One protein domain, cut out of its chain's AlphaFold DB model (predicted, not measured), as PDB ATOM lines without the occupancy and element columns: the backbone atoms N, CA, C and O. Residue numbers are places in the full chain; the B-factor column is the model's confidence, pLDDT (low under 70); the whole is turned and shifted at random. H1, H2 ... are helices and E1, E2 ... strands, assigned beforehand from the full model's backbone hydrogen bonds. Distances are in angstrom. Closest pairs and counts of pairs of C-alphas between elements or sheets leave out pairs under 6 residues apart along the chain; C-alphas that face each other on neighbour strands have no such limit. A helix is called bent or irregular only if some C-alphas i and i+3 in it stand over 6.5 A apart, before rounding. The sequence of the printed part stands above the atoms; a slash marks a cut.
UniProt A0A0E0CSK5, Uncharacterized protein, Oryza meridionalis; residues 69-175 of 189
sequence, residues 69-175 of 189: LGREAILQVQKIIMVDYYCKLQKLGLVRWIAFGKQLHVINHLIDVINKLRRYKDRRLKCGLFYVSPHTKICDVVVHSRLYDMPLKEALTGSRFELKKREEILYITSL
ATOM      1  N   LEU A  69     430.557 263.424 843.868       90.94
ATOM      2  CA  LEU A  69     431.392 262.517 844.652       90.94
ATOM      3  C   LEU A  69     432.442 263.287 845.461       90.94
ATOM      4  O   LEU A  69     432.561 263.069 846.661       90.94
ATOM      5  N   GLY A  70     433.106 264.273 844.851       89.75
ATOM      6  CA  GLY A  70     434.018 265.171 845.559       89.75
ATOM      7  C   GLY A  70     433.320 265.951 846.677       89.75
ATOM      8  O   GLY A  70     433.860 266.090 847.770       89.75
ATOM      9  N   ARG A  71     432.075 266.398 846.458       92.25
ATOM     10  CA  ARG A  71     431.265 267.021 847.523       92.25
ATOM     11  C   ARG A  71     430.920 266.045 848.647       92.25
ATOM     12  O   ARG A  71     430.925 266.456 849.801       92.25
ATOM     13  N   GLU A  72     430.612 264.786 848.327       93.56
ATOM     14  CA  GLU A  72     430.382 263.744 849.337       93.56
ATOM     15  C   GLU A  72     431.628 263.527 850.197       93.56
ATOM     16  O   GLU A  72     431.516 263.529 851.419       93.56
ATOM     17  N   ALA A  73     432.804 263.402 849.573       91.50
ATOM     18  CA  ALA A  73     434.072 263.204 850.270       91.50
ATOM     19  C   ALA A  73     434.382 264.366 851.227       91.50
ATOM     20  O   ALA A  73     434.617 264.135 852.410       91.50
ATOM     21  N   ILE A  74     434.265 265.618 850.764       91.19
ATOM     22  CA  ILE A  74     434.468 266.809 851.608       91.19
ATOM     23  C   ILE A  74     433.519 266.803 852.814       91.19
ATOM     24  O   ILE A  74     433.941 267.037 853.945       91.19
ATOM     25  N   LEU A  75     432.232 266.518 852.591       92.81
ATOM     26  CA  LEU A  75     431.243 266.479 853.670       92.81
ATOM     27  C   LEU A  75     431.494 265.322 854.652       92.81
ATOM     28  O   LEU A  75     431.225 265.468 855.842       92.81
ATOM     29  N   GLN A  76     432.009 264.181 854.183       91.50
ATOM     30  CA  GLN A  76     432.385 263.063 855.052       91.50
ATOM     31  C   GLN A  76     433.562 263.442 855.948       91.50
ATOM     32  O   GLN A  76     433.507 263.189 857.148       91.50
ATOM     33  N   VAL A  77     434.581 264.108 855.401       91.12
ATOM     34  CA  VAL A  77     435.708 264.626 856.189       91.12
ATOM     35  C   VAL A  77     435.219 265.610 857.249       91.12
ATOM     36  O   VAL A  77     435.548 265.461 858.425       91.12
ATOM     37  N   GLN A  78     434.352 266.556 856.873       90.19
ATOM     38  CA  GLN A  78     433.739 267.486 857.828       90.19
ATOM     39  C   GLN A  78     432.977 266.753 858.936       90.19
ATOM     40  O   GLN A  78     433.137 267.080 860.111       90.19
ATOM     41  N   LYS A  79     432.192 265.727 858.583       89.62
ATOM     42  CA  LYS A  79     431.490 264.892 859.559       89.62
ATOM     43  C   LYS A  79     432.467 264.190 860.508       89.62
ATOM     44  O   LYS A  79     432.234 264.221 861.711       89.62
ATOM     45  N   ILE A  80     433.532 263.566 859.997       89.06
ATOM     46  CA  ILE A  80     434.537 262.863 860.814       89.06
ATOM     47  C   ILE A  80     435.168 263.826 861.824       89.06
ATOM     48  O   ILE A  80     435.187 263.527 863.016       89.06
ATOM     49  N   ILE A  81     435.601 265.005 861.366       87.88
ATOM     50  CA  ILE A  81     436.201 266.038 862.223       87.88
ATOM     51  C   ILE A  81     435.210 266.500 863.296       87.88
ATOM     52  O   ILE A  81     435.570 266.602 864.467       87.88
ATOM     53  N   MET A  82     433.955 266.760 862.921       85.50
ATOM     54  CA  MET A  82     432.931 267.193 863.875       85.50
ATOM     55  C   MET A  82     432.624 266.124 864.926       85.50
ATOM     56  O   MET A  82     432.459 266.464 866.095       85.50
ATOM     57  N   VAL A  83     432.566 264.846 864.538       86.25
ATOM     58  CA  VAL A  83     432.361 263.740 865.486       86.25
ATOM     59  C   VAL A  83     433.552 263.612 866.433       86.25
ATOM     60  O   VAL A  83     433.345 263.516 867.638       86.25
ATOM     61  N   ASP A  84     434.785 263.664 865.927       85.56
ATOM     62  CA  ASP A  84     435.986 263.614 866.771       85.56
ATOM     63  C   ASP A  84     436.026 264.786 867.766       85.56
ATOM     64  O   ASP A  84     436.247 264.594 868.964       85.56
ATOM     65  N   TYR A  85     435.715 265.996 867.294       83.38
ATOM     66  CA  TYR A  85     435.626 267.182 868.139       83.38
ATOM     67  C   TYR A  85     434.542 267.039 869.215       83.38
ATOM     68  O   TYR A  85     434.802 267.298 870.391       83.38
ATOM     69  N   TYR A  86     433.353 266.557 868.844       81.56
ATOM     70  CA  TYR A  86     432.275 266.285 869.792       81.56
ATOM     71  C   TYR A  86     432.692 265.255 870.850       81.56
ATOM     72  O   TYR A  86     432.511 265.501 872.040       81.56
ATOM     73  N   CYS A  87     433.314 264.143 870.450       83.50
ATOM     74  CA  CYS A  87     433.802 263.112 871.368       83.50
ATOM     75  C   CYS A  87     434.849 263.658 872.351       83.50
ATOM     76  O   CYS A  87     434.808 263.342 873.543       83.50
ATOM     77  N   LYS A  88     435.786 264.491 871.880       84.06
ATOM     78  CA  LYS A  88     436.786 265.153 872.736       84.06
ATOM     79  C   LYS A  88     436.130 266.091 873.739       84.06
ATOM     80  O   LYS A  88     436.434 266.034 874.926       84.06
ATOM     81  N   LEU A  89     435.193 266.911 873.280       78.38
ATOM     82  CA  LEU A  89     434.452 267.815 874.144       78.38
ATOM     83  C   LEU A  89     433.598 267.064 875.174       78.38
ATOM     84  O   LEU A  89     433.569 267.443 876.343       78.38
ATOM     85  N   GLN A  90     432.943 265.970 874.779       81.00
ATOM     86  CA  GLN A  90     432.152 265.142 875.686       81.00
ATOM     87  C   GLN A  90     433.006 264.617 876.850       81.00
ATOM     88  O   GLN A  90     432.568 264.686 877.999       81.00
ATOM     89  N   LYS A  91     434.248 264.185 876.579       82.00
ATOM     90  CA  LYS A  91     435.217 263.778 877.616       82.00
ATOM     91  C   LYS A  91     435.589 264.917 878.572       82.00
ATOM     92  O   LYS A  91     435.857 264.659 879.738       82.00
ATOM     93  N   LEU A  92     435.571 266.162 878.100       81.56
ATOM     94  CA  LEU A  92     435.846 267.364 878.897       81.56
ATOM     95  C   LEU A  92     434.616 267.876 879.674       81.56
ATOM     96  O   LEU A  92     434.683 268.922 880.316       81.56
ATOM     97  N   GLY A  93     433.491 267.153 879.640       78.44
ATOM     98  CA  GLY A  93     432.297 267.501 880.409       78.44
ATOM     99  C   GLY A  93     431.401 268.549 879.744       78.44
ATOM    100  O   GLY A  93     430.680 269.250 880.453       78.44
ATOM    101  N   LEU A  94     431.403 268.628 878.406       69.75
ATOM    102  CA  LEU A  94     430.624 269.579 877.593       69.75
ATOM    103  C   LEU A  94     429.154 269.741 878.022       69.75
ATOM    104  O   LEU A  94     428.616 270.841 877.970       69.75
ATOM    105  N   VAL A  95     428.518 268.662 878.494       62.41
ATOM    106  CA  VAL A  95     427.120 268.653 878.970       62.41
ATOM    107  C   VAL A  95     426.895 269.619 880.146       62.41
ATOM    108  O   VAL A  95     425.786 270.103 880.341       62.41
ATOM    109  N   ARG A  96     427.942 269.933 880.920       65.75
ATOM    110  CA  ARG A  96     427.880 270.838 882.081       65.75
ATOM    111  C   ARG A  96     428.191 272.295 881.735       65.75
ATOM    112  O   ARG A  96     428.098 273.157 882.604       65.75
ATOM    113  N   TRP A  97     428.593 272.594 880.500       70.12
ATOM    114  CA  TRP A  97     428.968 273.951 880.118       70.12
ATOM    115  C   TRP A  97     427.728 274.767 879.753       70.12
ATOM    116  O   TRP A  97     427.066 274.505 878.755       70.12
ATOM    117  N   ILE A  98     427.471 275.836 880.509       65.62
ATOM    118  CA  ILE A  98     426.411 276.828 880.237       65.62
ATOM    119  C   ILE A  98     426.547 277.417 878.812       65.62
ATOM    120  O   ILE A  98     425.566 277.795 878.174       65.62
ATOM    121  N   ALA A  99     427.767 277.434 878.263       64.19
ATOM    122  CA  ALA A  99     428.061 277.870 876.900       64.19
ATOM    123  C   ALA A  99     427.564 276.914 875.795       64.19
ATOM    124  O   ALA A  99     427.482 277.335 874.641       64.19
ATOM    125  N   PHE A 100     427.191 275.669 876.112       63.66
ATOM    126  CA  PHE A 100     426.722 274.693 875.122       63.66
ATOM    127  C   PHE A 100     425.420 275.144 874.436       63.66
ATOM    128  O   PHE A 100     425.252 274.958 873.232       63.66
ATOM    129  N   GLY A 101     424.555 275.875 875.152       63.72
ATOM    130  CA  GLY A 101     423.372 276.515 874.564       63.72
ATOM    131  C   GLY A 101     423.701 277.526 873.454       63.72
ATOM    132  O   GLY A 101     422.918 277.703 872.525       63.72
ATOM    133  N   LYS A 102     424.898 278.136 873.472       67.69
ATOM    134  CA  LYS A 102     425.362 279.059 872.416       67.69
ATOM    135  C   LYS A 102     425.861 278.327 871.159       67.69
ATOM    136  O   LYS A 102     426.029 278.947 870.109       67.69
ATOM    137  N   GLN A 103     426.066 277.009 871.228       71.44
ATOM    138  CA  GLN A 103     426.594 276.179 870.134       71.44
ATOM    139  C   GLN A 103     425.511 275.456 869.316       71.44
ATOM    140  O   GLN A 103     425.844 274.675 868.426       71.44
ATOM    141  N   LEU A 104     424.225 275.767 869.521       73.81
ATOM    142  CA  LEU A 104     423.113 275.232 868.715       73.81
ATOM    143  C   LEU A 104     423.324 275.394 867.198       73.81
ATOM    144  O   LEU A 104     422.950 274.518 866.421       73.81
ATOM    145  N   HIS A 105     423.978 276.475 866.768       78.62
ATOM    146  CA  HIS A 105     424.317 276.697 865.360       78.62
ATOM    147  C   HIS A 105     425.246 275.607 864.785       78.62
ATOM    148  O   HIS A 105     425.083 275.221 863.629       78.62
ATOM    149  N   VAL A 106     426.169 275.060 865.586       76.50
ATOM    150  CA  VAL A 106     427.072 273.966 865.186       76.50
ATOM    151  C   VAL A 106     426.293 272.661 865.017       76.50
ATOM    152  O   VAL A 106     426.502 271.937 864.046       76.50
ATOM    153  N   ILE A 107     425.349 272.387 865.922       77.56
ATOM    154  CA  ILE A 107     424.475 271.206 865.849       77.56
ATOM    155  C   ILE A 107     423.589 271.280 864.601       77.56
ATOM    156  O   ILE A 107     423.514 270.322 863.833       77.56
ATOM    157  N   ASN A 108     422.976 272.437 864.345       84.25
ATOM    158  CA  ASN A 108     422.172 272.657 863.142       84.25
ATOM    159  C   ASN A 108     423.005 272.510 861.864       84.25
ATOM    160  O   ASN A 108     422.553 271.893 860.895       84.25
ATOM    161  N   HIS A 109     424.243 273.012 861.866       85.19
ATOM    162  CA  HIS A 109     425.156 272.814 860.749       85.19
ATOM    163  C   HIS A 109     425.459 271.324 860.522       85.19
ATOM    164  O   HIS A 109     425.414 270.865 859.379       85.19
ATOM    165  N   LEU A 110     425.704 270.553 861.584       83.62
ATOM    166  CA  LEU A 110     425.942 269.112 861.490       83.62
ATOM    167  C   LEU A 110     424.730 268.369 860.904       83.62
ATOM    168  O   LEU A 110     424.898 267.511 860.038       83.62
ATOM    169  N   ILE A 111     423.511 268.723 861.321       86.88
ATOM    170  CA  ILE A 111     422.274 268.155 860.764       86.88
ATOM    171  C   ILE A 111     422.188 268.426 859.255       86.88
ATOM    172  O   ILE A 111     421.898 267.516 858.475       86.88
ATOM    173  N   ASP A 112     422.499 269.647 858.813       90.06
ATOM    174  CA  ASP A 112     422.529 269.989 857.386       90.06
ATOM    175  C   ASP A 112     423.606 269.198 856.617       90.06
ATOM    176  O   ASP A 112     423.340 268.670 855.532       90.06
ATOM    177  N   VAL A 113     424.800 269.017 857.196       89.75
ATOM    178  CA  VAL A 113     425.861 268.169 856.622       89.75
ATOM    179  C   VAL A 113     425.375 266.728 856.455       89.75
ATOM    180  O   VAL A 113     425.531 266.154 855.376       89.75
ATOM    181  N   ILE A 114     424.727 266.152 857.472       90.12
ATOM    182  CA  ILE A 114     424.176 264.787 857.425       90.12
ATOM    183  C   ILE A 114     423.097 264.668 856.341       90.12
ATOM    184  O   ILE A 114     423.104 263.716 855.554       90.12
ATOM    185  N   ASN A 115     422.201 265.652 856.241       91.75
ATOM    186  CA  ASN A 115     421.148 265.672 855.228       91.75
ATOM    187  C   ASN A 115     421.719 265.754 853.806       91.75
ATOM    188  O   ASN A 115     421.290 265.021 852.908       91.75
ATOM    189  N   LYS A 116     422.725 266.608 853.591       92.19
ATOM    190  CA  LYS A 116     423.443 266.696 852.313       92.19
ATOM    191  C   LYS A 116     424.164 265.387 851.999       92.19
ATOM    192  O   LYS A 116     424.049 264.904 850.871       92.19
ATOM    193  N   LEU A 117     424.840 264.787 852.980       92.75
ATOM    194  CA  LEU A 117     425.513 263.496 852.834       92.75
ATOM    195  C   LEU A 117     424.555 262.401 852.391       92.75
ATOM    196  O   LEU A 117     424.882 261.679 851.455       92.75
ATOM    197  N   ARG A 118     423.358 262.318 852.983       91.94
ATOM    198  CA  ARG A 118     422.332 261.351 852.567       91.94
ATOM    199  C   ARG A 118     422.005 261.496 851.080       91.94
ATOM    200  O   ARG A 118     422.106 260.531 850.331       91.94
ATOM    201  N   ARG A 119     421.754 262.726 850.615       93.19
ATOM    202  CA  ARG A 119     421.451 263.009 849.197       93.19
ATOM    203  C   ARG A 119     422.596 262.669 848.240       93.19
ATOM    204  O   ARG A 119     422.346 262.351 847.076       93.19
ATOM    205  N   TYR A 120     423.849 262.842 848.657       92.88
ATOM    206  CA  TYR A 120     425.002 262.491 847.821       92.88
ATOM    207  C   TYR A 120     425.269 260.985 847.833       92.88
ATOM    208  O   TYR A 120     425.432 260.404 846.760       92.88
ATOM    209  N   LYS A 121     425.174 260.349 849.005       90.62
ATOM    210  CA  LYS A 121     425.250 258.897 849.176       90.62
ATOM    211  C   LYS A 121     424.210 258.186 848.314       90.62
ATOM    212  O   LYS A 121     424.573 257.286 847.568       90.62
ATOM    213  N   ASP A 122     422.952 258.625 848.335       90.31
ATOM    214  CA  ASP A 122     421.885 258.016 847.531       90.31
ATOM    215  C   ASP A 122     422.184 258.110 846.030       90.31
ATOM    216  O   ASP A 122     422.018 257.142 845.292       90.31
ATOM    217  N   ARG A 123     422.690 259.260 845.563       90.00
ATOM    218  CA  ARG A 123     423.112 259.428 844.163       90.00
ATOM    219  C   ARG A 123     424.263 258.499 843.798       90.00
ATOM    220  O   ARG A 123     424.226 257.882 842.738       90.00
ATOM    221  N   ARG A 124     425.268 258.378 844.665       90.50
ATOM    222  CA  ARG A 124     426.397 257.472 844.443       90.50
ATOM    223  C   ARG A 124     425.952 256.014 844.412       90.50
ATOM    224  O   ARG A 124     426.370 255.282 843.519       90.50
ATOM    225  N   LEU A 125     425.090 255.609 845.344       87.12
ATOM    226  CA  LEU A 125     424.555 254.252 845.408       87.12
ATOM    227  C   LEU A 125     423.727 253.910 844.167       87.12
ATOM    228  O   LEU A 125     423.905 252.819 843.640       87.12
ATOM    229  N   LYS A 126     422.920 254.849 843.652       86.38
ATOM    230  CA  LYS A 126     422.201 254.687 842.375       86.38
ATOM    231  C   LYS A 126     423.142 254.510 841.182       86.38
ATOM    232  O   LYS A 126     422.841 253.738 840.282       86.38
ATOM    233  N   CYS A 127     424.274 255.215 841.162       84.44
ATOM    234  CA  CYS A 127     425.264 255.058 840.093       84.44
ATOM    235  C   CYS A 127     426.068 253.752 840.209       84.44
ATOM    236  O   CYS A 127     426.484 253.217 839.189       84.44
ATOM    237  N   GLY A 128     426.347 253.263 841.422       85.31
ATOM    238  CA  GLY A 128     427.005 251.970 841.660       85.31
ATOM    239  C   GLY A 128     428.483 251.862 841.263       85.31
ATOM    240  O   GLY A 128     429.050 250.777 841.362       85.31
ATOM    241  N   LEU A 129     429.116 252.951 840.816       86.44
ATOM    242  CA  LEU A 129     430.493 252.940 840.296       86.44
ATOM    243  C   LEU A 129     431.571 253.168 841.361       86.44
ATOM    244  O   LEU A 129     432.715 252.755 841.174       86.44
ATOM    245  N   PHE A 130     431.216 253.840 842.456       89.44
ATOM    246  CA  PHE A 130     432.166 254.280 843.475       89.44
ATOM    247  C   PHE A 130     431.704 253.878 844.873       89.44
ATOM    248  O   PHE A 130     430.533 254.050 845.243       89.44
ATOM    249  N   TYR A 131     432.649 253.409 845.680       88.25
ATOM    250  CA  TYR A 131     432.481 253.206 847.112       88.25
ATOM    251  C   TYR A 131     433.423 254.123 847.882       88.25
ATOM    252  O   TYR A 131     434.483 254.507 847.403       88.25
ATOM    253  N   VAL A 132     432.964 254.551 849.050       89.19
ATOM    254  CA  VAL A 132     433.616 255.578 849.859       89.19
ATOM    255  C   VAL A 132     433.825 254.978 851.238       89.19
ATOM    256  O   VAL A 132     432.850 254.545 851.857       89.19
ATOM    257  N   SER A 133     435.075 254.937 851.689       88.69
ATOM    258  CA  SER A 133     435.480 254.373 852.976       88.69
ATOM    259  C   SER A 133     436.255 255.416 853.780       88.69
ATOM    260  O   SER A 133     437.071 256.129 853.196       88.69
ATOM    261  N   PRO A 134     436.031 255.558 855.098       87.50
ATOM    262  CA  PRO A 134     436.886 256.407 855.917       87.50
ATOM    263  C   PRO A 134     438.319 255.863 855.927       87.50
ATOM    264  O   PRO A 134     438.542 254.650 855.955       87.50
ATOM    265  N   HIS A 135     439.296 256.764 855.921       88.50
ATOM    266  CA  HIS A 135     440.687 256.393 856.121       88.50
ATOM    267  C   HIS A 135     440.911 256.018 857.593       88.50
ATOM    268  O   HIS A 135     440.398 256.664 858.502       88.50
ATOM    269  N   THR A 136     441.684 254.964 857.850       81.12
ATOM    270  CA  THR A 136     441.829 254.403 859.206       81.12
ATOM    271  C   THR A 136     442.713 255.242 860.127       81.12
ATOM    272  O   THR A 136     442.522 255.228 861.338       81.12
ATOM    273  N   LYS A 137     443.690 255.968 859.567       81.44
ATOM    274  CA  LYS A 137     444.710 256.714 860.337       81.44
ATOM    275  C   LYS A 137     444.566 258.234 860.288       81.44
ATOM    276  O   LYS A 137     445.176 258.931 861.087       81.44
ATOM    277  N   ILE A 138     443.829 258.750 859.310       84.69
ATOM    278  CA  ILE A 138     443.767 260.183 858.991       84.69
ATOM    279  C   ILE A 138     442.288 260.550 858.939       84.69
ATOM    280  O   ILE A 138     441.474 259.714 858.552       84.69
ATOM    281  N   CYS A 139     441.943 261.784 859.311       82.81
ATOM    282  CA  CYS A 139     440.608 262.346 859.093       82.81
ATOM    283  C   CYS A 139     440.386 262.626 857.598       82.81
ATOM    284  O   CYS A 139     440.256 263.773 857.186       82.81
ATOM    285  N   ASP A 140     440.398 261.570 856.794       87.75
ATOM    286  CA  ASP A 140     440.215 261.616 855.352       87.75
ATOM    287  C   ASP A 140     439.374 260.424 854.884       87.75
ATOM    288  O   ASP A 140     438.957 259.566 855.669       87.75
ATOM    289  N   VAL A 141     439.083 260.391 853.594       90.56
ATOM    290  CA  VAL A 141     438.175 259.447 852.973       90.56
ATOM    291  C   VAL A 141     438.815 258.900 851.708       90.56
ATOM    292  O   VAL A 141     439.259 259.644 850.841       90.56
ATOM    293  N   VAL A 142     438.800 257.578 851.577       90.81
ATOM    294  CA  VAL A 142     439.273 256.878 850.389       90.81
ATOM    295  C   VAL A 142     438.089 256.584 849.482       90.81
ATOM    296  O   VAL A 142     437.092 255.973 849.886       90.81
ATOM    297  N   VAL A 143     438.200 257.042 848.241       90.31
ATOM    298  CA  VAL A 143     437.293 256.666 847.163       90.31
ATOM    299  C   VAL A 143     437.883 255.459 846.463       90.31
ATOM    300  O   VAL A 143     439.071 255.411 846.158       90.31
ATOM    301  N   HIS A 144     437.037 254.484 846.194       89.62
ATOM    302  CA  HIS A 144     437.421 253.303 845.467       89.62
ATOM    303  C   HIS A 144     436.458 253.050 844.310       89.62
ATOM    304  O   HIS A 144     435.268 253.386 844.364       89.62
ATOM    305  N   SER A 145     436.970 252.398 843.273       89.44
ATOM    306  CA  SER A 145     436.191 251.982 842.121       89.44
ATOM    307  C   SER A 145     436.820 250.758 841.483       89.44
ATOM    308  O   SER A 145     438.032 250.705 841.308       89.44
ATOM    309  N   ARG A 146     435.973 249.843 841.005       86.19
ATOM    310  CA  ARG A 146     436.409 248.738 840.140       86.19
ATOM    311  C   ARG A 146     437.071 249.242 838.853       86.19
ATOM    312  O   ARG A 146     437.832 248.514 838.238       86.19
ATOM    313  N   LEU A 147     436.789 250.484 838.446       87.56
ATOM    314  CA  LEU A 147     437.394 251.108 837.266       87.56
ATOM    315  C   LEU A 147     438.916 251.266 837.375       87.56
ATOM    316  O   LEU A 147     439.559 251.452 836.346       87.56
ATOM    317  N   TYR A 148     439.476 251.228 838.587       87.38
ATOM    318  CA  TYR A 148     440.920 251.328 838.794       87.38
ATOM    319  C   TYR A 148     441.641 249.991 838.633       87.38
ATOM    320  O   TYR A 148     442.791 249.980 838.205       87.38
ATOM    321  N   ASP A 149     440.957 248.883 838.914       87.12
ATOM    322  CA  ASP A 149     441.594 247.572 839.056       87.12
ATOM    323  C   ASP A 149     441.409 246.668 837.829       87.12
ATOM    324  O   ASP A 149     442.158 245.711 837.650       87.12
ATOM    325  N   MET A 150     440.400 246.928 836.987       91.38
ATOM    326  CA  MET A 150     440.056 246.047 835.865       91.38
ATOM    327  C   MET A 150     439.607 246.815 834.613       91.38
ATOM    328  O   MET A 150     439.203 247.980 834.701       91.38
ATOM    329  N   PRO A 151     439.626 246.170 833.429       92.62
ATOM    330  CA  PRO A 151     439.165 246.779 832.189       92.62
ATOM    331  C   PRO A 151     437.732 247.313 832.293       92.62
ATOM    332  O   PRO A 151     436.854 246.709 832.913       92.62
ATOM    333  N   LEU A 152     437.463 248.423 831.599       89.75
ATOM    334  CA  LEU A 152     436.192 249.153 831.674       89.75
ATOM    335  C   LEU A 152     434.956 248.252 831.496       89.75
ATOM    336  O   LEU A 152     433.978 248.383 832.229       89.75
ATOM    337  N   LYS A 153     434.983 247.328 830.528       92.00
ATOM    338  CA  LYS A 153     433.844 246.443 830.234       92.00
ATOM    339  C   LYS A 153     433.519 245.515 831.409       92.00
ATOM    340  O   LYS A 153     432.347 245.335 831.742       92.00
ATOM    341  N   GLU A 154     434.543 244.962 832.045       91.31
ATOM    342  CA  GLU A 154     434.411 244.067 833.197       91.31
ATOM    343  C   GLU A 154     433.951 244.846 834.428       91.31
ATOM    344  O   GLU A 154     432.969 244.462 835.067       91.31
ATOM    345  N   ALA A 155     434.557 246.012 834.679       89.50
ATOM    346  CA  ALA A 155     434.184 246.893 835.783       89.50
ATOM    347  C   ALA A 155     432.703 247.301 835.722       89.50
ATOM    348  O   ALA A 155     431.986 247.216 836.723       89.50
ATOM    349  N   LEU A 156     432.220 247.700 834.540       90.00
ATOM    350  CA  LEU A 156     430.823 248.091 834.338       90.00
ATOM    351  C   LEU A 156     429.861 246.906 834.472       90.00
ATOM    352  O   LEU A 156     428.782 247.056 835.047       90.00
ATOM    353  N   THR A 157     430.243 245.731 833.969       90.88
ATOM    354  CA  THR A 157     429.425 244.515 834.094       90.88
ATOM    355  C   THR A 157     429.290 244.110 835.561       90.88
ATOM    356  O   THR A 157     428.178 243.887 836.041       90.88
ATOM    357  N   GLY A 158     430.400 244.117 836.301       86.94
ATOM    358  CA  GLY A 158     430.415 243.836 837.732       86.94
ATOM    359  C   GLY A 158     429.613 244.849 838.553       86.94
ATOM    360  O   GLY A 158     428.851 244.456 839.431       86.94
ATOM    361  N   SER A 159     429.710 246.141 838.229       87.19
ATOM    362  CA  SER A 159     428.920 247.193 838.885       87.19
ATOM    363  C   SER A 159     427.409 246.999 838.684       87.19
ATOM    364  O   SER A 159     426.642 247.084 839.641       87.19
ATOM    365  N   ARG A 160     426.968 246.650 837.467       89.06
ATOM    366  CA  ARG A 160     425.551 246.343 837.187       89.06
ATOM    367  C   ARG A 160     425.049 245.134 837.971       89.06
ATOM    368  O   ARG A 160     423.919 245.151 838.451       89.06
ATOM    369  N   PHE A 161     425.876 244.100 838.095       88.88
ATOM    370  CA  PHE A 161     425.541 242.923 838.890       88.88
ATOM    371  C   PHE A 161     425.391 243.268 840.380       88.88
ATOM    372  O   PHE A 161     424.404 242.881 841.001       88.88
ATOM    373  N   GLU A 162     426.312 244.058 840.945       86.88
ATOM    374  CA  GLU A 162     426.179 244.538 842.326       86.88
ATOM    375  C   GLU A 162     424.906 245.358 842.547       86.88
ATOM    376  O   GLU A 162     424.265 245.218 843.587       86.88
ATOM    377  N   LEU A 163     424.549 246.227 841.595       88.44
ATOM    378  CA  LEU A 163     423.339 247.041 841.686       88.44
ATOM    379  C   LEU A 163     422.081 246.171 841.748       88.44
ATOM    380  O   LEU A 163     421.280 246.367 842.657       88.44
ATOM    381  N   LYS A 164     421.960 245.162 840.875       90.62
ATOM    382  CA  LYS A 164     420.844 244.201 840.920       90.62
ATOM    383  C   LYS A 164     420.756 243.483 842.264       90.62
ATOM    384  O   LYS A 164     419.702 243.473 842.887       90.62
ATOM    385  N   LYS A 165     421.885 242.971 842.764       88.75
ATOM    386  CA  LYS A 165     421.936 242.307 844.075       88.75
ATOM    387  C   LYS A 165     421.478 243.235 845.207       88.75
ATOM    388  O   LYS A 165     420.825 242.798 846.147       88.75
ATOM    389  N   ARG A 166     421.820 244.525 845.145       84.25
ATOM    390  CA  ARG A 166     421.362 245.517 846.132       84.25
ATOM    391  C   ARG A 166     419.865 245.787 846.028       84.25
ATOM    392  O   ARG A 166     419.225 245.920 847.063       84.25
ATOM    393  N   GLU A 167     419.324 245.887 844.819       87.62
ATOM    394  CA  GLU A 167     417.884 246.063 844.597       87.62
ATOM    395  C   GLU A 167     417.087 244.885 845.164       87.62
ATOM    396  O   GLU A 167     416.109 245.106 845.872       87.62
ATOM    397  N   GLU A 168     417.559 243.656 844.949       90.19
ATOM    398  CA  GLU A 168     416.974 242.443 845.534       90.19
ATOM    399  C   GLU A 168     416.993 242.481 847.068       90.19
ATOM    400  O   GLU A 168     415.964 242.249 847.698       90.19
ATOM    401  N   ILE A 169     418.130 242.839 847.679       87.19
ATOM    402  CA  ILE A 169     418.235 242.978 849.142       87.19
ATOM    403  C   ILE A 169     417.243 244.024 849.658       87.19
ATOM    404  O   ILE A 169     416.520 243.763 850.612       87.19
ATOM    405  N   LEU A 170     417.182 245.198 849.024       84.81
ATOM    406  CA  LEU A 170     416.261 246.262 849.431       84.81
ATOM    407  C   LEU A 170     414.798 245.839 849.287       84.81
ATOM    408  O   LEU A 170     413.988 246.184 850.145       84.81
ATOM    409  N   TYR A 171     414.466 245.089 848.235       88.69
ATOM    410  CA  TYR A 171     413.134 244.530 848.035       88.69
ATOM    411  C   TYR A 171     412.769 243.553 849.158       88.69
ATOM    412  O   TYR A 171     411.732 243.732 849.796       88.69
ATOM    413  N   ILE A 172     413.654 242.604 849.485       88.12
ATOM    414  CA  ILE A 172     413.457 241.650 850.589       88.12
ATOM    415  C   ILE A 172     413.280 242.390 851.921       88.12
ATOM    416  O   ILE A 172     412.279 242.192 852.603       88.12
ATOM    417  N   THR A 173     414.180 243.321 852.248       84.81
ATOM    418  CA  THR A 173     414.079 244.125 853.476       84.81
ATOM    419  C   THR A 173     412.790 244.952 853.514       84.81
ATOM    420  O   THR A 173     412.205 245.154 854.576       84.81
ATOM    421  N   SER A 174     412.309 245.456 852.372       83.69
ATOM    422  CA  SER A 174     411.046 246.201 852.322       83.69
ATOM    423  C   SER A 174     409.823 245.319 852.588       83.69
ATOM    424  O   SER A 174     408.881 245.792 853.220       83.69
ATOM    425  N   LEU A 175     409.859 244.050 852.168       81.81
ATOM    426  CA  LEU A 175     408.810 243.067 852.436       81.81
ATOM    427  C   LEU A 175     408.785 242.659 853.914       81.81
ATOM    428  O   LEU A 175     407.720 242.666 854.519       81.81
TER     429      LEU A 175
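What this domain is: This is residues 69 to 175 of the 189 residues of an uncharacterized protein of Oryza meridionalis (UniProt A0A0E0CSK5). Two long helices, H1 and H2, fold back on each other as a helical hairpin that makes the longest axis, and a small strand hairpin, E1 and E2, sits beside the first half of H1. A third helix, H3, slants past the end of H2 at that same end of the hairpin, and its residues 168 to 175 stick out. The printed part has 107 residues, with three named helices and two named strands in the order H1, H2, E1, E2, H3; the sheet E1 - E2 is antiparallel and the class is mostly helix. The whole is loose, with a radius of gyration of the C-alphas of 18.3 A, and elongated, with spans of 58 by 36 by 21 A.

Where its parts are: H1, residues 69 to 91, begins at C-alpha 69 at (431.392, 262.517, 844.652) and is 33.2 A long from first to last C-alpha. H2, residues 98 to 127, is the longest helix at 45.7 A; it has a kink of 40 degrees near residue 105 and is irregular, C-alphas 102 and 105 being 7.5 A apart. E1 is residues 131 to 134, beginning at C-alpha 131 at (432.481, 253.206, 847.112), and E2 is residues 141 to 144. H3, residues 152 to 175, is 34.9 A long and ends at C-alpha 175 at (408.810, 243.067, 852.436).

How they stand to each other: H1 and H2 touch, the closest C-alphas being those of Glu 72 and Tyr 120, 5.7 A apart; H2 touches H1 with residues 110 to 124 alone. They form a hairpin and run opposite ways at a shallow tilt of 33 degrees, only just short of steep. The closest C-alphas of H1 and E2, those of Ala 73 and Val 141, are 6.2 A apart. E1 and E2 are a hairpin of antiparallel neighbours at 153 degrees, with N 131 and O 144 at 2.9 A and N 142 and O 133 at 2.8 A, within hydrogen-bond range. H2 and H3 are close but not clearly touching, the C-alphas of Lys 126 and Leu 163 being closest at 7.8 A, and run opposite ways at a steep tilt of 63 degrees. H1 and H3 are apart, as are E1 and H3. In H1 and H3 every O i to N i+4 pair is within hydrogen-bond range; in H2, 21 of 26 are.

The domain as a whole: The C-alphas of Ile 98 and Lys 153, the two farthest apart, are 59.0 A from each other. The printed part has no cut. The link from H2 to E1 is tight, the other three are short, and no link is long. Residues 87 to 93, of which 87 to 91 belong to H1, stand free, and so do residues 95 to 105, of which 98 to 105 belong to H2. The mean pLDDT of the printed part is 85.4; residues 94 to 96 and 98 to 102 are under 70.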